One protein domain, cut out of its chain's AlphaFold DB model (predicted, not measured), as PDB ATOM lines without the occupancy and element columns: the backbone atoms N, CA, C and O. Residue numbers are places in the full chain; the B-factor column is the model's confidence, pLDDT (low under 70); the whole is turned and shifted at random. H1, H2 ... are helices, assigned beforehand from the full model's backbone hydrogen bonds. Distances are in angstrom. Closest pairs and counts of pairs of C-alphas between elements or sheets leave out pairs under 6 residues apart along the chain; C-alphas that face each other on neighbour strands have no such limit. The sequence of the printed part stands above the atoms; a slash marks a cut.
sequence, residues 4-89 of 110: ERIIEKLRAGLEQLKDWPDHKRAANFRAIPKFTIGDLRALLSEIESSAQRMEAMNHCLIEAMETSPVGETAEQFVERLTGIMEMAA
ATOM      1  N   GLU A   4     155.256 100.614 138.083       81.94
ATOM      2  CA  GLU A   4     155.727  99.901 136.884       81.94
ATOM      3  C   GLU A   4     155.553  98.385 137.012       81.94
ATOM      4  O   GLU A   4     154.953  97.741 136.155       81.94
ATOM      5  N   ARG A   5     155.960  97.814 138.151       82.69
ATOM      6  CA  ARG A   5     155.826  96.375 138.408       82.69
ATOM      7  C   ARG A   5     154.364  95.924 138.515       82.69
ATOM      8  O   ARG A   5     154.075  94.742 138.333       82.69
ATOM      9  N   ILE A   6     153.440  96.821 138.865       81.81
ATOM     10  CA  ILE A   6     151.997  96.538 138.860       81.81
ATOM     11  C   ILE A   6     151.479  96.523 137.417       81.81
ATOM     12  O   ILE A   6     150.772  95.586 137.051       81.81
ATOM     13  N   ILE A   7     151.884  97.497 136.596       84.88
ATOM     14  CA  ILE A   7     151.510  97.599 135.177       84.88
ATOM     15  C   ILE A   7     152.019  96.384 134.395       84.88
ATOM     16  O   ILE A   7     151.249  95.753 133.675       84.88
ATOM     17  N   GLU A   8     153.277  95.984 134.593       87.56
ATOM     18  CA  GLU A   8     153.853  94.793 133.954       87.56
ATOM     19  C   GLU A   8     153.066  93.522 134.284       87.56
ATOM     20  O   GLU A   8     152.752  92.719 133.404       87.56
ATOM     21  N   LYS A   9     152.701  93.343 135.560       85.38
ATOM     22  CA  LYS A   9     151.896  92.198 135.999       85.38
ATOM     23  C   LYS A   9     150.488  92.228 135.417       85.38
ATOM     24  O   LYS A   9     149.968  91.172 135.064       85.38
ATOM     25  N   LEU A  10     149.878  93.410 135.327       85.50
ATOM     26  CA  LEU A  10     148.568  93.587 134.711       85.50
ATOM     27  C   LEU A  10     148.619  93.224 133.223       85.50
ATOM     28  O   LEU A  10     147.807  92.420 132.774       85.50
ATOM     29  N   ARG A  11     149.619  93.727 132.488       87.56
ATOM     30  CA  ARG A  11     149.831  93.416 131.068       87.56
ATOM     31  C   ARG A  11     150.037  91.914 130.850       87.56
ATOM     32  O   ARG A  11     149.349  91.318 130.029       87.56
ATOM     33  N   ALA A  12     150.905  91.276 131.636       87.75
ATOM     34  CA  ALA A  12     151.145  89.833 131.546       87.75
ATOM     35  C   ALA A  12     149.902  88.988 131.890       87.75
ATOM     36  O   ALA A  12     149.700  87.912 131.323       87.75
ATOM     37  N   GLY A  13     149.074  89.455 132.828       84.62
ATOM     38  CA  GLY A  13     147.805  88.817 133.171       84.62
ATOM     39  C   GLY A  13     146.751  88.966 132.072       84.62
ATOM     40  O   GLY A  13     146.041  88.009 131.779       84.62
ATOM     41  N   LEU A  14     146.670  90.140 131.445       86.44
ATOM     42  CA  LEU A  14     145.737  90.410 130.351       86.44
ATOM     43  C   LEU A  14     146.122  89.702 129.053       86.44
ATOM     44  O   LEU A  14     145.227  89.232 128.358       86.44
ATOM     45  N   GLU A  15     147.414  89.543 128.761       88.44
ATOM     46  CA  GLU A  15     147.878  88.792 127.585       88.44
ATOM     47  C   GLU A  15     147.402  87.331 127.621       88.44
ATOM     48  O   GLU A  15     146.922  86.797 126.623       88.44
ATOM     49  N   GLN A  16     147.437  86.695 128.797       86.44
ATOM     50  CA  GLN A  16     146.905  85.336 128.996       86.44
ATOM     51  C   GLN A  16     145.382  85.250 128.809       86.44
ATOM     52  O   GLN A  16     144.835  84.160 128.649       86.44
ATOM     53  N   LEU A  17     144.692  86.390 128.850       84.94
ATOM     54  CA  LEU A  17     143.240  86.511 128.788       84.94
ATOM     55  C   LEU A  17     142.789  87.292 127.552       84.94
ATOM     56  O   LEU A  17     141.663  87.781 127.524       84.94
ATOM     57  N   LYS A  18     143.631  87.434 126.521       84.44
ATOM     58  CA  LYS A  18     143.305  88.235 125.330       84.44
ATOM     59  C   LYS A  18     142.068  87.742 124.575       84.44
ATOM     60  O   LYS A  18     141.279  88.552 124.105       84.44
ATOM     61  N   ASP A  19     141.833  86.433 124.571       88.38
ATOM     62  CA  ASP A  19     140.671  85.827 123.909       88.38
ATOM     63  C   ASP A  19     139.440  85.745 124.827       88.38
ATOM     64  O   ASP A  19     138.376  85.271 124.425       88.38
ATOM     65  N   TRP A  20     139.562  86.187 126.084       88.31
ATOM     66  CA  TRP A  20     138.436  86.177 127.008       88.31
ATOM     67  C   TRP A  20     137.469  87.331 126.715       88.31
ATOM     68  O   TRP A  20     137.906  88.439 126.387       88.31
ATOM     69  N   PRO A  21     136.152  87.105 126.872       88.75
ATOM     70  CA  PRO A  21     135.166  88.157 126.702       88.75
ATOM     71  C   PRO A  21     135.225  89.176 127.843       88.75
ATOM     72  O   PRO A  21     135.335  88.801 129.013       88.75
ATOM     73  N   ASP A  22     135.030  90.451 127.508       89.75
ATOM     74  CA  ASP A  22     135.149  91.573 128.447       89.75
ATOM     75  C   ASP A  22     134.236  91.454 129.665       89.75
ATOM     76  O   ASP A  22     134.675  91.723 130.773       89.75
ATOM     77  N   HIS A  23     133.001  90.978 129.491       86.44
ATOM     78  CA  HIS A  23     132.009  90.865 130.567       86.44
ATOM     79  C   HIS A  23     132.333  89.784 131.616       86.44
ATOM     80  O   HIS A  23     131.623  89.653 132.619       86.44
ATOM     81  N   LYS A  24     133.352  88.942 131.392       86.12
ATOM     82  CA  LYS A  24     133.729  87.902 132.355       86.12
ATOM     83  C   LYS A  24     134.426  88.532 133.551       86.12
ATOM     84  O   LYS A  24     135.257  89.420 133.409       86.12
ATOM     85  N   ARG A  25     134.109  88.038 134.747       81.75
ATOM     86  CA  ARG A  25     134.779  88.477 135.974       81.75
ATOM     87  C   ARG A  25     136.222  87.994 136.012       81.75
ATOM     88  O   ARG A  25     136.503  86.839 135.695       81.75
ATOM     89  N   ALA A  26     137.098  88.839 136.538       71.88
ATOM     90  CA  ALA A  26     138.491  88.539 136.845       71.88
ATOM     91  C   ALA A  26     138.628  87.661 138.114       71.88
ATOM     92  O   ALA A  26     139.446  87.933 138.988       71.88
ATOM     93  N   ALA A  27     137.818  86.603 138.246       65.00
ATOM     94  CA  ALA A  27     137.713  85.790 139.467       65.00
ATOM     95  C   ALA A  27     139.033  85.097 139.866       65.00
ATOM     96  O   ALA A  27     139.248  84.803 141.040       65.00
ATOM     97  N   ASN A  28     139.938  84.892 138.906       60.78
ATOM     98  CA  ASN A  28     141.261  84.310 139.143       60.78
ATOM     99  C   ASN A  28     142.254  85.305 139.775       60.78
ATOM    100  O   ASN A  28     143.300  84.897 140.280       60.78
ATOM    101  N   PHE A  29     141.928  86.599 139.810       64.25
ATOM    102  CA  PHE A  29     142.734  87.620 140.467       64.25
ATOM    103  C   PHE A  29     142.144  87.934 141.843       64.25
ATOM    104  O   PHE A  29     141.223  88.737 141.982       64.25
ATOM    105  N   ARG A  30     142.723  87.325 142.888       61.66
ATOM    106  CA  ARG A  30     142.297  87.493 144.296       61.66
ATOM    107  C   ARG A  30     142.135  88.954 144.745       61.66
ATOM    108  O   ARG A  30     141.375  89.209 145.668       61.66
ATOM    109  N   ALA A  31     142.847  89.893 144.119       61.34
ATOM    110  CA  ALA A  31     142.850  91.307 144.493       61.34
ATOM    111  C   ALA A  31     141.681  92.128 143.911       61.34
ATOM    112  O   ALA A  31     141.369  93.187 144.444       61.34
ATOM    113  N   ILE A  32     141.036  91.666 142.836       66.62
ATOM    114  CA  ILE A  32     140.082  92.461 142.037       66.62
ATOM    115  C   ILE A  32     138.866  91.640 141.553       66.62
ATOM    116  O   ILE A  32     138.413  91.809 140.423       66.62
ATOM    117  N   PRO A  33     138.254  90.778 142.391       63.47
ATOM    118  CA  PRO A  33     137.185  89.866 141.959       63.47
ATOM    119  C   PRO A  33     135.896  90.573 141.497       63.47
ATOM    120  O   PRO A  33     135.005  89.931 140.938       63.47
ATOM    121  N   LYS A  34     135.775  91.881 141.763       76.94
ATOM    122  CA  LYS A  34     134.650  92.725 141.344       76.94
ATOM    123  C   LYS A  34     134.799  93.275 139.922       76.94
ATOM    124  O   LYS A  34     133.794  93.680 139.356       76.94
ATOM    125  N   PHE A  35     136.011  93.275 139.372       81.81
ATOM    126  CA  PHE A  35     136.288  93.812 138.046       81.81
ATOM    127  C   PHE A  35     136.090  92.743 136.972       81.81
ATOM    128  O   PHE A  35     136.316  91.545 137.186       81.81
ATOM    129  N   THR A  36     135.642  93.188 135.810       88.75
ATOM    130  CA  THR A  36     135.558  92.393 134.592       88.75
ATOM    131  C   THR A  36     136.872  92.461 133.810       88.75
ATOM    132  O   THR A  36     137.734  93.292 134.095       88.75
ATOM    133  N   ILE A  37     137.066  91.574 132.832       86.94
ATOM    134  CA  ILE A  37     138.235  91.632 131.939       86.94
ATOM    135  C   ILE A  37     138.248  92.951 131.155       86.94
ATOM    136  O   ILE A  37     139.316  93.541 130.993       86.94
ATOM    137  N   GLY A  38     137.074  93.445 130.750       89.50
ATOM    138  CA  GLY A  38     136.928  94.740 130.088       89.50
ATOM    139  C   GLY A  38     137.426  95.898 130.951       89.50
ATOM    140  O   GLY A  38     138.211  96.710 130.474       89.50
ATOM    141  N   ASP A  39     137.066  95.921 132.240       89.00
ATOM    142  CA  ASP A  39     137.515  96.976 133.165       89.00
ATOM    143  C   ASP A  39     139.044  97.008 133.297       89.00
ATOM    144  O   ASP A  39     139.656  98.071 133.373       89.00
ATOM    145  N   LEU A  40     139.682  95.835 133.302       87.94
ATOM    146  CA  LEU A  40     141.138  95.732 133.392       87.94
ATOM    147  C   LEU A  40     141.837  96.171 132.107       87.94
ATOM    148  O   LEU A  40     142.889  96.806 132.180       87.94
ATOM    149  N   ARG A  41     141.258  95.856 130.944       89.12
ATOM    150  CA  ARG A  41     141.749  96.343 129.647       89.12
ATOM    151  C   ARG A  41     141.608  97.860 129.543       89.12
ATOM    152  O   ARG A  41     142.565  98.513 129.142       89.12
ATOM    153  N   ALA A  42     140.467  98.408 129.959       89.62
ATOM    154  CA  ALA A  42     140.239  99.849 130.012       89.62
ATOM    155  C   ALA A  42     141.262 100.536 130.928       89.62
ATOM    156  O   ALA A  42     141.942 101.461 130.494       89.62
ATOM    157  N   LEU A  43     141.468 100.007 132.139       88.25
ATOM    158  CA  LEU A  43     142.468 100.526 133.074       88.25
ATOM    159  C   LEU A  43     143.886 100.503 132.482       88.25
ATOM    160  O   LEU A  43     144.618 101.482 132.606       88.25
ATOM    161  N   LEU A  44     144.292  99.402 131.839       88.31
ATOM    162  CA  LEU A  44     145.607  99.332 131.195       88.31
ATOM    163  C   LEU A  44     145.726 100.369 130.068       88.31
ATOM    164  O   LEU A  44     146.733 101.071 130.004       88.31
ATOM    165  N   SER A  45     144.691 100.512 129.237       88.88
ATOM    166  CA  SER A  45     144.656 101.499 128.155       88.88
ATOM    167  C   SER A  45     144.752 102.934 128.676       88.88
ATOM    168  O   SER A  45     145.451 103.754 128.084       88.88
ATOM    169  N   GLU A  46     144.079 103.261 129.782       87.69
ATOM    170  CA  GLU A  46     144.163 104.582 130.414       87.69
ATOM    171  C   GLU A  46     145.568 104.868 130.945       87.69
ATOM    172  O   GLU A  46     146.097 105.964 130.745       87.69
ATOM    173  N   ILE A  47     146.195 103.877 131.585       86.88
ATOM    174  CA  ILE A  47     147.567 103.985 132.089       86.88
ATOM    175  C   ILE A  47     148.549 104.209 130.935       86.88
ATOM    176  O   ILE A  47     149.375 105.119 131.006       86.88
ATOM    177  N   GLU A  48     148.465 103.405 129.874       86.25
ATOM    178  CA  GLU A  48     149.349 103.508 128.706       86.25
ATOM    179  C   GLU A  48     149.157 104.841 127.977       86.25
ATOM    180  O   GLU A  48     150.133 105.514 127.647       86.25
ATOM    181  N   SER A  49     147.908 105.276 127.810       85.88
ATOM    182  CA  SER A  49     147.583 106.581 127.240       85.88
ATOM    183  C   SER A  49     148.137 107.726 128.097       85.88
ATOM    184  O   SER A  49     148.720 108.674 127.574       85.88
ATOM    185  N   SER A  50     148.028 107.632 129.425       84.00
ATOM    186  CA  SER A  50     148.609 108.614 130.347       84.00
ATOM    187  C   SER A  50     150.134 108.667 130.252       84.00
ATOM    188  O   SER A  50     150.711 109.753 130.198       84.00
ATOM    189  N   ALA A  51     150.794 107.508 130.158       84.75
ATOM    190  CA  ALA A  51     152.240 107.425 129.979       84.75
ATOM    191  C   ALA A  51     152.697 108.103 128.678       84.75
ATOM    192  O   ALA A  51     153.617 108.918 128.714       84.75
ATOM    193  N   GLN A  52     152.003 107.853 127.564       83.75
ATOM    194  CA  GLN A  52     152.285 108.504 126.279       83.75
ATOM    195  C   GLN A  52     152.112 110.026 126.347       83.75
ATOM    196  O   GLN A  52     152.942 110.767 125.824       83.75
ATOM    197  N   ARG A  53     151.065 110.519 127.025       83.00
ATOM    198  CA  ARG A  53     150.877 111.965 127.228       83.00
ATOM    199  C   ARG A  53     152.010 112.584 128.044       83.00
ATOM    200  O   ARG A  53     152.479 113.666 127.705       83.00
ATOM    201  N   MET A  54     152.461 111.911 129.105       83.00
ATOM    202  CA  MET A  54     153.596 112.386 129.907       83.00
ATOM    203  C   MET A  54     154.897 112.400 129.101       83.00
ATOM    204  O   MET A  54     155.664 113.352 129.209       83.00
ATOM    205  N   GLU A  55     155.139 111.384 128.274       84.44
ATOM    206  CA  GLU A  55     156.307 111.328 127.392       84.44
ATOM    207  C   GLU A  55     156.297 112.468 126.363       84.44
ATOM    208  O   GLU A  55     157.293 113.177 126.224       84.44
ATOM    209  N   ALA A  56     155.153 112.718 125.720       81.50
ATOM    210  CA  ALA A  56     154.985 113.839 124.797       81.50
ATOM    211  C   ALA A  56     155.212 115.196 125.487       81.50
ATOM    212  O   ALA A  56     155.901 116.060 124.945       81.50
ATOM    213  N   MET A  57     154.688 115.374 126.705       83.06
ATOM    214  CA  MET A  57     154.918 116.585 127.498       83.06
ATOM    215  C   MET A  57     156.403 116.763 127.841       83.06
ATOM    216  O   MET A  57     156.942 117.855 127.684       83.06
ATOM    217  N   ASN A  58     157.084 115.691 128.261       85.25
ATOM    218  CA  ASN A  58     158.519 115.728 128.540       85.25
ATOM    219  C   ASN A  58     159.324 116.124 127.300       85.25
ATOM    220  O   ASN A  58     160.231 116.945 127.410       85.25
ATOM    221  N   HIS A  59     158.976 115.596 126.123       85.44
ATOM    222  CA  HIS A  59     159.627 115.981 124.873       85.44
ATOM    223  C   HIS A  59     159.444 117.476 124.575       85.44
ATOM    224  O   HIS A  59     160.423 118.161 124.287       85.44
ATOM    225  N   CYS A  60     158.221 118.008 124.703       83.56
ATOM    226  CA  CYS A  60     157.964 119.441 124.518       83.56
ATOM    227  C   CYS A  60     158.756 120.315 125.503       83.56
ATOM    228  O   CYS A  60     159.239 121.378 125.121       83.56
ATOM    229  N   LEU A  61     158.902 119.880 126.758       83.19
ATOM    230  CA  LEU A  61     159.681 120.604 127.764       83.19
ATOM    231  C   LEU A  61     161.177 120.606 127.440       83.19
ATOM    232  O   LEU A  61     161.809 121.656 127.526       83.19
ATOM    233  N   ILE A  62     161.736 119.458 127.046       85.94
ATOM    234  CA  ILE A  62     163.149 119.349 126.654       85.94
ATOM    235  C   ILE A  62     163.426 120.244 125.444       85.94
ATOM    236  O   ILE A  62     164.335 121.067 125.497       85.94
ATOM    237  N   GLU A  63     162.596 120.158 124.402       84.94
ATOM    238  CA  GLU A  63     162.715 121.008 123.215       84.94
ATOM    239  C   GLU A  63     162.652 122.495 123.595       84.94
ATOM    240  O   GLU A  63     163.514 123.277 123.205       84.94
ATOM    241  N   ALA A  64     161.701 122.885 124.450       81.69
ATOM    242  CA  ALA A  64     161.580 124.263 124.913       81.69
ATOM    243  C   ALA A  64     162.806 124.760 125.699       81.69
ATOM    244  O   ALA A  64     163.107 125.959 125.654       81.69
ATOM    245  N   MET A  65     163.487 123.875 126.430       82.38
ATOM    246  CA  MET A  65     164.733 124.190 127.131       82.38
ATOM    247  C   MET A  65     165.909 124.328 126.159       82.38
ATOM    248  O   MET A  65     166.713 125.245 126.308       82.38
ATOM    249  N   GLU A  66     165.998 123.459 125.151       86.12
ATOM    250  CA  GLU A  66     167.082 123.456 124.161       86.12
ATOM    251  C   GLU A  66     166.980 124.611 123.156       86.12
ATOM    252  O   GLU A  66     168.000 125.128 122.702       86.12
ATOM    253  N   THR A  67     165.767 125.066 122.838       83.00
ATOM    254  CA  THR A  67     165.527 126.167 121.891       83.00
ATOM    255  C   THR A  67     165.425 127.537 122.566       83.00
ATOM    256  O   THR A  67     164.857 128.464 121.982       83.00
ATOM    257  N   SER A  68     165.910 127.680 123.805       78.81
ATOM    258  CA  SER A  68     165.898 128.963 124.516       78.81
ATOM    259  C   SER A  68     166.718 130.016 123.745       78.81
ATOM    260  O   SER A  68     167.890 129.776 123.428       78.81
ATOM    261  N   PRO A  69     166.130 131.177 123.394       80.94
ATOM    262  CA  PRO A  69     166.842 132.239 122.697       80.94
ATOM    263  C   PRO A  69     168.001 132.800 123.525       80.94
ATOM    264  O   PRO A  69     167.898 133.008 124.733       80.94
ATOM    265  N   VAL A  70     169.103 133.139 122.854       78.75
ATOM    266  CA  VAL A  70     170.230 133.817 123.505       78.75
ATOM    267  C   VAL A  70     169.765 135.173 124.044       78.75
ATOM    268  O   VAL A  70     169.316 136.026 123.280       78.75
ATOM    269  N   GLY A  71     169.904 135.376 125.356       85.19
ATOM    270  CA  GLY A  71     169.489 136.606 126.039       85.19
ATOM    271  C   GLY A  71     168.061 136.587 126.594       85.19
ATOM    272  O   GLY A  71     167.619 137.616 127.100       85.19
ATOM    273  N   GLU A  72     167.359 135.449 126.530       86.88
ATOM    274  CA  GLU A  72     166.072 135.246 127.208       86.88
ATOM    275  C   GLU A  72     166.236 135.419 128.731       86.88
ATOM    276  O   GLU A  72     167.128 134.829 129.349       86.88
ATOM    277  N   THR A  73     165.391 136.252 129.349       89.19
ATOM    278  CA  THR A  73     165.351 136.374 130.814       89.19
ATOM    279  C   THR A  73     164.580 135.208 131.434       89.19
ATOM    280  O   THR A  73     163.775 134.550 130.778       89.19
ATOM    281  N   ALA A  74     164.768 134.970 132.736       85.81
ATOM    282  CA  ALA A  74     164.026 133.926 133.448       85.81
ATOM    283  C   ALA A  74     162.496 134.116 133.368       85.81
ATOM    284  O   ALA A  74     161.761 133.137 133.291       85.81
ATOM    285  N   GLU A  75     162.014 135.361 133.351       89.38
ATOM    286  CA  GLU A  75     160.582 135.675 133.238       89.38
ATOM    287  C   GLU A  75     160.033 135.321 131.852       89.38
ATOM    288  O   GLU A  75     159.001 134.658 131.755       89.38
ATOM    289  N   GLN A  76     160.760 135.679 130.789       89.19
ATOM    290  CA  GLN A  76     160.397 135.347 129.406       89.19
ATOM    291  C   GLN A  76     160.392 133.832 129.171       89.19
ATOM    292  O   GLN A  76     159.490 133.298 128.526       89.19
ATOM    293  N   PHE A  77     161.359 133.129 129.764       85.81
ATOM    294  CA  PHE A  77     161.430 131.672 129.735       85.81
ATOM    295  C   PHE A  77     160.202 131.018 130.388       85.81
ATOM    296  O   PHE A  77     159.609 130.107 129.810       85.81
ATOM    297  N   VAL A  78     159.789 131.491 131.571       86.69
ATOM    298  CA  VAL A  78     158.611 130.965 132.286       86.69
ATOM    299  C   VAL A  78     157.316 131.250 131.521       86.69
ATOM    300  O   VAL A  78     156.461 130.368 131.433       86.69
ATOM    301  N   GLU A  79     157.166 132.442 130.944       88.69
ATOM    302  CA  GLU A  79     155.997 132.804 130.135       88.69
ATOM    303  C   GLU A  79     155.882 131.905 128.894       88.69
ATOM    304  O   GLU A  79     154.834 131.304 128.644       88.69
ATOM    305  N   ARG A  80     156.991 131.717 128.170       87.69
ATOM    306  CA  ARG A  80     157.047 130.833 127.001       87.69
ATOM    307  C   ARG A  80     156.762 129.378 127.362       87.69
ATOM    308  O   ARG A  80     155.973 128.731 126.676       87.69
ATOM    309  N   LEU A  81     157.381 128.858 128.426       86.31
ATOM    310  CA  LEU A  81     157.122 127.495 128.898       86.31
ATOM    311  C   LEU A  81     155.652 127.294 129.258       86.31
ATOM    312  O   LEU A  81     155.076 126.275 128.888       86.31
ATOM    313  N   THR A  82     155.042 128.267 129.934       86.25
ATOM    314  CA  THR A  82     153.623 128.216 130.305       86.25
ATOM    315  C   THR A  82     152.743 128.105 129.061       86.25
ATOM    316  O   THR A  82     151.928 127.187 128.980       86.25
ATOM    317  N   GLY A  83     152.983 128.936 128.041       85.81
ATOM    318  CA  GLY A  83     152.257 128.859 126.768       85.81
ATOM    319  C   GLY A  83     152.437 127.518 126.043       85.81
ATOM    320  O   GLY A  83     151.474 126.946 125.535       85.81
ATOM    321  N   ILE A  84     153.653 126.961 126.041       83.94
ATOM    322  CA  ILE A  84     153.924 125.632 125.463       83.94
ATOM    323  C   ILE A  84     153.162 124.540 126.224       83.94
ATOM    324  O   ILE A  84     152.566 123.661 125.599       83.94
ATOM    325  N   MET A  85     153.147 124.601 127.558       81.25
ATOM    326  CA  MET A  85     152.436 123.635 128.396       81.25
ATOM    327  C   MET A  85     150.918 123.706 128.210       81.25
ATOM    328  O   MET A  85     150.276 122.659 128.183       81.25
ATOM    329  N   GLU A  86     150.341 124.897 128.042       82.75
ATOM    330  CA  GLU A  86     148.913 125.076 127.745       82.75
ATOM    331  C   GLU A  86     148.550 124.478 126.379       82.75
ATOM    332  O   GLU A  86     147.644 123.650 126.281       82.75
ATOM    333  N   MET A  87     149.331 124.784 125.339       80.88
ATOM    334  CA  MET A  87     149.130 124.207 124.006       80.88
ATOM    335  C   MET A  87     149.293 122.682 123.993       80.88
ATOM    336  O   MET A  87     148.585 121.980 123.266       80.88
ATOM    337  N   ALA A  88     150.247 122.153 124.764       78.38
ATOM    338  CA  ALA A  88     150.448 120.717 124.908       78.38
ATOM    339  C   ALA A  88     149.300 120.064 125.696       78.38
ATOM    340  O   ALA A  88     148.856 118.979 125.327       78.38
ATOM    341  N   ALA A  89     148.780 120.722 126.735       75.88
ATOM    342  CA  ALA A  89     147.648 120.230 127.514       75.88
ATOM    343  C   ALA A  89     146.367 120.111 126.676       75.88
ATOM    344  O   ALA A  89     145.679 119.093 126.787       75.88
TER     345      ALA A  89
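Overview. This is residues 4 to 89 of the 110 residues of an uncharacterized protein of Mesorhizobium sp. B2-3-4 (UniProt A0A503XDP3). The model is a long, thin rod built on one long helix, H2, with a shorter helix folded back at each of its two ends, H1 at its beginning and H3 at its end, on opposite sides, as in a stretched Z. The long loop of residues 16 to 36 makes one end of the rod, and residues 70 to 75 stick out at the other. The printed part has 86 residues, with three named helices in the order H1, H2, H3 and no named strand; the class is all helix. The whole is extended, with a radius of gyration of the C-alphas of 20.3 A and spans of 61 by 21 by 19 A.

Arrangement. Begin with H2, residues 37 to 66. Near its first residues look for H1, residues 4 to 15: the two touch, and H2 does so with residues 37 to 44 alone. Their closest C-alphas, those of Leu 14 and Arg 41, are 7.2 A apart. H1 and H2 form a helical hairpin, running opposite ways at a steep tilt of 45 degrees. Further along, residues 57 to 64 of H2 touch residues 81 to 88 of H3, which is residues 74 to 89. Here the closest C-alphas are those of Met 57 and Ala 88, 6.6 A apart. H2 and H3 form a second helical hairpin, opposite ways at a shallow tilt of 29 degrees. H1 and H3 are apart. In H1, H2 and H3 every O i to N i+4 pair is within hydrogen-bond range.

Along the chain. Find C-alpha 37 at (138.235, 91.632, 131.939); from there H2 runs 43.7 A to C-alpha 66 at (167.082, 123.456, 124.161). H1, residues 4 to 15, measures 16.5 A. H3, residues 74 to 89, measures 22.2 A and ends at C-alpha 89, (147.648, 120.230, 127.514).

Size, cuts and confidence. The C-alphas farthest apart are those of Ala 27 and Gly 71, 61.4 A. The printed part has no cut. The link from H1 to H2 is long, 21 residues; that from H2 to H3 is short, 7 residues. Residues 70 to 75, of which 74 and 75 belong to H3, stand free. The mean pLDDT of the printed part is 83.3, and residues 27 to 33 are under 70.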